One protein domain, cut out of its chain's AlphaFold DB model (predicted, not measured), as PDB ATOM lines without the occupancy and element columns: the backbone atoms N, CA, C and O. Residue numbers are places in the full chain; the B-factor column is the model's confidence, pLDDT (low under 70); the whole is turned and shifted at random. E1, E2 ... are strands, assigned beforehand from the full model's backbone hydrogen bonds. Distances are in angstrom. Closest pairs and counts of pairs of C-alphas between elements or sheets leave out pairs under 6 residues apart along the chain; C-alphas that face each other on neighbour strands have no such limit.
ATOM      1  N   LYS A  25     162.158 231.628 142.604       85.94
ATOM      2  CA  LYS A  25     162.702 230.372 143.118       85.94
ATOM      3  C   LYS A  25     164.158 230.574 143.540       85.94
ATOM      4  O   LYS A  25     165.005 230.883 142.699       85.94
ATOM      5  N   VAL A  26     164.453 230.365 144.818       90.38
ATOM      6  CA  VAL A  26     165.762 230.641 145.430       90.38
ATOM      7  C   VAL A  26     166.454 229.335 145.821       90.38
ATOM      8  O   VAL A  26     165.848 228.440 146.411       90.38
ATOM      9  N   CYS A  27     167.735 229.209 145.471       91.69
ATOM     10  CA  CYS A  27     168.570 228.114 145.962       91.69
ATOM     11  C   CYS A  27     168.964 228.368 147.423       91.69
ATOM     12  O   CYS A  27     169.251 229.516 147.762       91.69
ATOM     13  N   PRO A  28     169.062 227.324 148.264       90.12
ATOM     14  CA  PRO A  28     169.614 227.468 149.598       90.12
ATOM     15  C   PRO A  28     171.037 228.032 149.556       90.12
ATOM     16  O   PRO A  28     171.892 227.540 148.814       90.12
ATOM     17  N   GLY A  29     171.267 229.071 150.344       86.56
ATOM     18  CA  GLY A  29     172.566 229.627 150.659       86.56
ATOM     19  C   GLY A  29     173.084 229.043 151.968       86.56
ATOM     20  O   GLY A  29     172.335 228.538 152.800       86.56
ATOM     21  N   TYR A  30     174.399 229.107 152.142       82.25
ATOM     22  CA  TYR A  30     175.061 228.564 153.328       82.25
ATOM     23  C   TYR A  30     176.040 229.559 153.956       82.25
ATOM     24  O   TYR A  30     176.847 229.174 154.791       82.25
ATOM     25  N   GLY A  31     175.993 230.833 153.556       79.06
ATOM     26  CA  GLY A  31     176.949 231.846 154.006       79.06
ATOM     27  C   GLY A  31     178.401 231.474 153.708       79.06
ATOM     28  O   GLY A  31     178.710 230.861 152.684       79.06
ATOM     29  N   PHE A  32     179.295 231.841 154.625       77.56
ATOM     30  CA  PHE A  32     180.719 231.522 154.556       77.56
ATOM     31  C   PHE A  32     180.994 230.114 155.096       77.56
ATOM     32  O   PHE A  32     181.571 229.943 156.166       77.56
ATOM     33  N   VAL A  33     180.590 229.087 154.349       79.50
ATOM     34  CA  VAL A  33     180.939 227.695 154.665       79.50
ATOM     35  C   VAL A  33     181.903 227.155 153.622       79.50
ATOM     36  O   VAL A  33     181.676 227.277 152.419       79.50
ATOM     37  N   ARG A  34     182.987 226.526 154.090       83.06
ATOM     38  CA  ARG A  34     183.918 225.809 153.219       83.06
ATOM     39  C   ARG A  34     183.225 224.540 152.701       83.06
ATOM     40  O   ARG A  34     182.841 223.705 153.522       83.06
ATOM     41  N   PRO A  35     183.073 224.366 151.377       81.75
ATOM     42  CA  PRO A  35     182.514 223.147 150.809       81.75
ATOM     43  C   PRO A  35     183.261 221.898 151.297       81.75
ATOM     44  O   PRO A  35     184.493 221.941 151.409       81.75
ATOM     45  N   PRO A  36     182.562 220.776 151.546       87.25
ATOM     46  CA  PRO A  36     183.223 219.503 151.774       87.25
ATOM     47  C   PRO A  36     184.133 219.154 150.591       87.25
ATOM     48  O   PRO A  36     183.826 219.447 149.432       87.25
ATOM     49  N   LYS A  37     185.261 218.503 150.879       86.12
ATOM     50  CA  LYS A  37     186.092 217.913 149.826       86.12
ATOM     51  C   LYS A  37     185.335 216.721 149.219       86.12
ATOM     52  O   LYS A  37     184.576 216.058 149.920       86.12
ATOM     53  N   ASN A  38     185.552 216.448 147.932       88.81
ATOM     54  CA  ASN A  38     184.950 215.326 147.188       88.81
ATOM     55  C   ASN A  38     183.443 215.447 146.888       88.81
ATOM     56  O   ASN A  38     182.747 214.441 146.751       88.81
ATOM     57  N   CYS A  39     182.920 216.666 146.747       91.94
ATOM     58  CA  CYS A  39     181.563 216.848 146.237       91.94
ATOM     59  C   CYS A  39     181.450 216.441 144.764       91.94
ATOM     60  O   CYS A  39     182.273 216.832 143.937       91.94
ATOM     61  N   LYS A  40     180.392 215.696 144.433       94.00
ATOM     62  CA  LYS A  40     180.089 215.268 143.065       94.00
ATOM     63  C   LYS A  40     178.828 215.971 142.588       94.00
ATOM     64  O   LYS A  40     177.745 215.731 143.112       94.00
ATOM     65  N   SER A  41     178.978 216.820 141.582       93.44
ATOM     66  CA  SER A  41     177.861 217.527 140.957       93.44
ATOM     67  C   SER A  41     177.176 216.655 139.904       93.44
ATOM     68  O   SER A  41     177.839 215.957 139.141       93.44
ATOM     69  N   THR A  42     175.849 216.721 139.851       94.19
ATOM     70  CA  THR A  42     175.003 216.053 138.846       94.19
ATOM     71  C   THR A  42     174.367 217.035 137.863       94.19
ATOM     72  O   THR A  42     173.826 216.624 136.840       94.19
ATOM     73  N   CYS A  43     174.453 218.335 138.141       94.25
ATOM     74  CA  CYS A  43     173.991 219.400 137.260       94.25
ATOM     75  C   CYS A  43     174.993 220.566 137.239       94.25
ATOM     76  O   CYS A  43     175.934 220.609 138.034       94.25
ATOM     77  N   SER A  44     174.787 221.520 136.325       93.50
ATOM     78  CA  SER A  44     175.560 222.765 136.244       93.50
ATOM     79  C   SER A  44     174.630 223.982 136.323       93.50
ATOM     80  O   SER A  44     173.654 224.023 135.574       93.50
ATOM     81  N   PRO A  45     174.925 224.997 137.161       87.31
ATOM     82  CA  PRO A  45     174.092 226.197 137.274       87.31
ATOM     83  C   PRO A  45     174.114 227.069 136.008       87.31
ATOM     84  O   PRO A  45     173.181 227.828 135.775       87.31
ATOM     85  N   LEU A  46     175.151 226.948 135.170       86.00
ATOM     86  CA  LEU A  46     175.257 227.664 133.890       86.00
ATOM     87  C   LEU A  46     174.406 227.027 132.781       86.00
ATOM     88  O   LEU A  46     174.069 227.678 131.798       86.00
ATOM     89  N   LYS A  47     174.100 225.734 132.918       85.44
ATOM     90  CA  LYS A  47     173.302 224.947 131.973       85.44
ATOM     91  C   LYS A  47     172.278 224.157 132.777       85.44
ATOM     92  O   LYS A  47     172.394 222.936 132.893       85.44
ATOM     93  N   ASP A  48     171.334 224.874 133.384       81.06
ATOM     94  CA  ASP A  48     170.306 224.277 134.236       81.06
ATOM     95  C   ASP A  48     169.398 223.369 133.392       81.06
ATOM     96  O   ASP A  48     168.514 223.825 132.673       81.06
ATOM     97  N   LYS A  49     169.689 222.067 133.434       91.75
ATOM     98  CA  LYS A  49     168.922 221.000 132.773       91.75
ATOM     99  C   LYS A  49     168.031 220.254 133.765       91.75
ATOM    100  O   LYS A  49     167.688 219.095 133.539       91.75
ATOM    101  N   CYS A  50     167.731 220.864 134.908       93.44
ATOM    102  CA  CYS A  50     166.915 220.209 135.910       93.44
ATOM    103  C   CYS A  50     165.464 220.025 135.429       93.44
ATOM    104  O   CYS A  50     164.964 220.837 134.650       93.44
ATOM    105  N   PRO A  51     164.772 218.964 135.892       94.06
ATOM    106  CA  PRO A  51     163.357 218.753 135.594       94.06
ATOM    107  C   PRO A  51     162.479 219.934 136.025       94.06
ATOM    108  O   PRO A  51     162.868 220.723 136.890       94.06
ATOM    109  N   LEU A  52     161.261 220.005 135.480       90.19
ATOM    110  CA  LEU A  52     160.293 221.053 135.808       90.19
ATOM    111  C   LEU A  52     160.117 221.204 137.329       90.19
ATOM    112  O   LEU A  52     159.980 220.222 138.060       90.19
ATOM    113  N   GLY A  53     160.148 222.449 137.806       87.81
ATOM    114  CA  GLY A  53     160.026 222.774 139.229       87.81
ATOM    115  C   GLY A  53     161.292 222.542 140.062       87.81
ATOM    116  O   GLY A  53     161.272 222.819 141.259       87.81
ATOM    117  N   LYS A  54     162.398 222.078 139.464       93.31
ATOM    118  CA  LYS A  54     163.707 221.958 140.121       93.31
ATOM    119  C   LYS A  54     164.696 222.984 139.573       93.31
ATOM    120  O   LYS A  54     164.545 223.478 138.462       93.31
ATOM    121  N   LYS A  55     165.720 223.292 140.367       92.38
ATOM    122  CA  LYS A  55     166.857 224.129 139.964       92.38
ATOM    123  C   LYS A  55     168.160 223.460 140.352       92.38
ATOM    124  O   LYS A  55     168.222 222.739 141.354       92.38
ATOM    125  N   CYS A  56     169.200 223.732 139.577       94.31
ATOM    126  CA  CYS A  56     170.538 223.283 139.909       94.31
ATOM    127  C   CYS A  56     171.122 224.131 141.049       94.31
ATOM    128  O   CYS A  56     171.564 225.259 140.832       94.31
ATOM    129  N   CYS A  57     171.123 223.591 142.269       93.44
ATOM    130  CA  CYS A  57     171.581 224.299 143.463       93.44
ATOM    131  C   CYS A  57     172.708 223.541 144.160       93.44
ATOM    132  O   CYS A  57     172.782 222.311 144.115       93.44
ATOM    133  N   PHE A  58     173.572 224.280 144.853       92.94
ATOM    134  CA  PHE A  58     174.608 223.681 145.680       92.94
ATOM    135  C   PHE A  58     174.006 223.072 146.960       92.94
ATOM    136  O   PHE A  58     173.106 223.642 147.582       92.94
ATOM    137  N   ARG A  59     174.512 221.908 147.366       92.12
ATOM    138  CA  ARG A  59     174.181 221.228 148.622       92.12
ATOM    139  C   ARG A  59     175.446 221.009 149.438       92.12
ATOM    140  O   ARG A  59     176.420 220.472 148.916       92.12
ATOM    141  N   LEU A  60     175.399 221.363 150.722       89.94
ATOM    142  CA  LEU A  60     176.430 220.963 151.686       89.94
ATOM    143  C   LEU A  60     176.235 219.528 152.189       89.94
ATOM    144  O   LEU A  60     177.214 218.828 152.431       89.94
ATOM    145  N   ALA A  61     174.984 219.090 152.342       87.06
ATOM    146  CA  ALA A  61     174.658 217.748 152.820       87.06
ATOM    147  C   ALA A  61     174.928 216.689 151.742       87.06
ATOM    148  O   ALA A  61     174.745 216.965 150.556       87.06
ATOM    149  N   GLN A  62     175.319 215.476 152.148       84.56
ATOM    150  CA  GLN A  62     175.591 214.395 151.202       84.56
ATOM    151  C   GLN A  62     174.315 213.927 150.460       84.56
ATOM    152  O   GLN A  62     173.255 213.807 151.078       84.56
ATOM    153  N   PRO A  63     174.395 213.656 149.141       87.19
ATOM    154  CA  PRO A  63     175.526 213.962 148.258       87.19
ATOM    155  C   PRO A  63     175.704 215.481 148.081       87.19
ATOM    156  O   PRO A  63     174.775 216.176 147.662       87.19
ATOM    157  N   CYS A  64     176.903 215.986 148.401       92.62
ATOM    158  CA  CYS A  64     177.223 217.409 148.300       92.62
ATOM    159  C   CYS A  64     177.617 217.778 146.865       92.62
ATOM    160  O   CYS A  64     177.925 216.902 146.051       92.62
ATOM    161  N   GLY A  65     177.602 219.069 146.533       93.88
ATOM    162  CA  GLY A  65     177.833 219.569 145.171       93.88
ATOM    163  C   GLY A  65     176.572 220.146 144.537       93.88
ATOM    164  O   GLY A  65     175.601 220.433 145.235       93.88
ATOM    165  N   PHE A  66     176.583 220.346 143.220       94.44
ATOM    166  CA  PHE A  66     175.423 220.867 142.494       94.44
ATOM    167  C   PHE A  66     174.460 219.747 142.112       94.44
ATOM    168  O   PHE A  66     174.830 218.831 141.377       94.44
ATOM    169  N   HIS A  67     173.222 219.841 142.592       94.88
ATOM    170  CA  HIS A  67     172.169 218.857 142.346       94.88
ATOM    171  C   HIS A  67     170.843 219.539 142.028       94.88
ATOM    172  O   HIS A  67     170.567 220.648 142.487       94.88
ATOM    173  N   CYS A  68     170.000 218.843 141.270       94.31
ATOM    174  CA  CYS A  68     168.640 219.290 141.003       94.31
ATOM    175  C   CYS A  68     167.771 219.106 142.246       94.31
ATOM    176  O   CYS A  68     167.381 217.984 142.580       94.31
ATOM    177  N   ILE A  69     167.437 220.208 142.908       93.00
ATOM    178  CA  ILE A  69     166.570 220.213 144.090       93.00
ATOM    179  C   ILE A  69     165.337 221.070 143.856       93.00
ATOM    180  O   ILE A  69     165.299 221.884 142.933       93.00
ATOM    181  N   ILE A  70     164.334 220.885 144.712       93.00
ATOM    182  CA  ILE A  70     163.184 221.780 144.777       93.00
ATOM    183  C   ILE A  70     163.683 223.093 145.400       93.00
ATOM    184  O   ILE A  70     164.135 223.079 146.549       93.00
ATOM    185  N   PRO A  71     163.689 224.207 144.651       91.62
ATOM    186  CA  PRO A  71     164.103 225.495 145.179       91.62
ATOM    187  C   PRO A  71     163.054 226.037 146.149       91.62
ATOM    188  O   PRO A  71     161.877 225.679 146.085       91.62
ATOM    189  N   LYS A  72     163.478 226.949 147.020       90.94
ATOM    190  CA  LYS A  72     162.582 227.627 147.953       90.94
ATOM    191  C   LYS A  72     161.749 228.673 147.227       90.94
ATOM    192  O   LYS A  72     162.252 229.395 146.365       90.94
ATOM    193  N   ASP A  73     160.488 228.778 147.616       88.00
ATOM    194  CA  ASP A  73     159.612 229.857 147.185       88.00
ATOM    195  C   ASP A  73     159.893 231.121 147.986       88.00
ATOM    196  O   ASP A  73     159.696 231.155 149.203       88.00
TER     197      ASP A  73
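AT A GLANCE: This is residues 25 to 73 of the 134 residues of the protein "Hypothetical protein" of Rotaria sp. Silwood1 (UniProt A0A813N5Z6). With little regular structure, the domain is a small two-strand hairpin, E1 and E2, with the long unnamed stretch of residues 25 to 54 looping round it. The two ends of the printed part come together, residues 25 to 26 pairing antiparallel with residues 72 to 73. The printed part has 49 residues with no named helix and two named strands, E1 then E2, in one antiparallel sheet; the class is all strand, with 10 residues in named elements. It is compact, with a radius of gyration of the C-alphas of 10.5 A, and spans 29 by 21 by 18 A.

HOW THE PARTS SIT: E1, residues 55 to 59, and E2, residues 65 to 69, form a hairpin with a tight link. They are antiparallel, with 136 degrees between their directions. N 59 and O 65, 2.8 A apart, are within hydrogen-bond range.

IN THESE COORDINATES: E1 begins at C-alpha 55 (166.857, 224.129, 139.964) and is 11.7 A long. E2, 11.3 A long, ends at C-alpha 69 (166.570, 220.213, 144.090).

THE WHOLE: The C-alphas farthest apart, those of Arg 34 and Leu 52, are 29.7 A apart. The printed part has no cut, and no printed residue is under 70 in pLDDT.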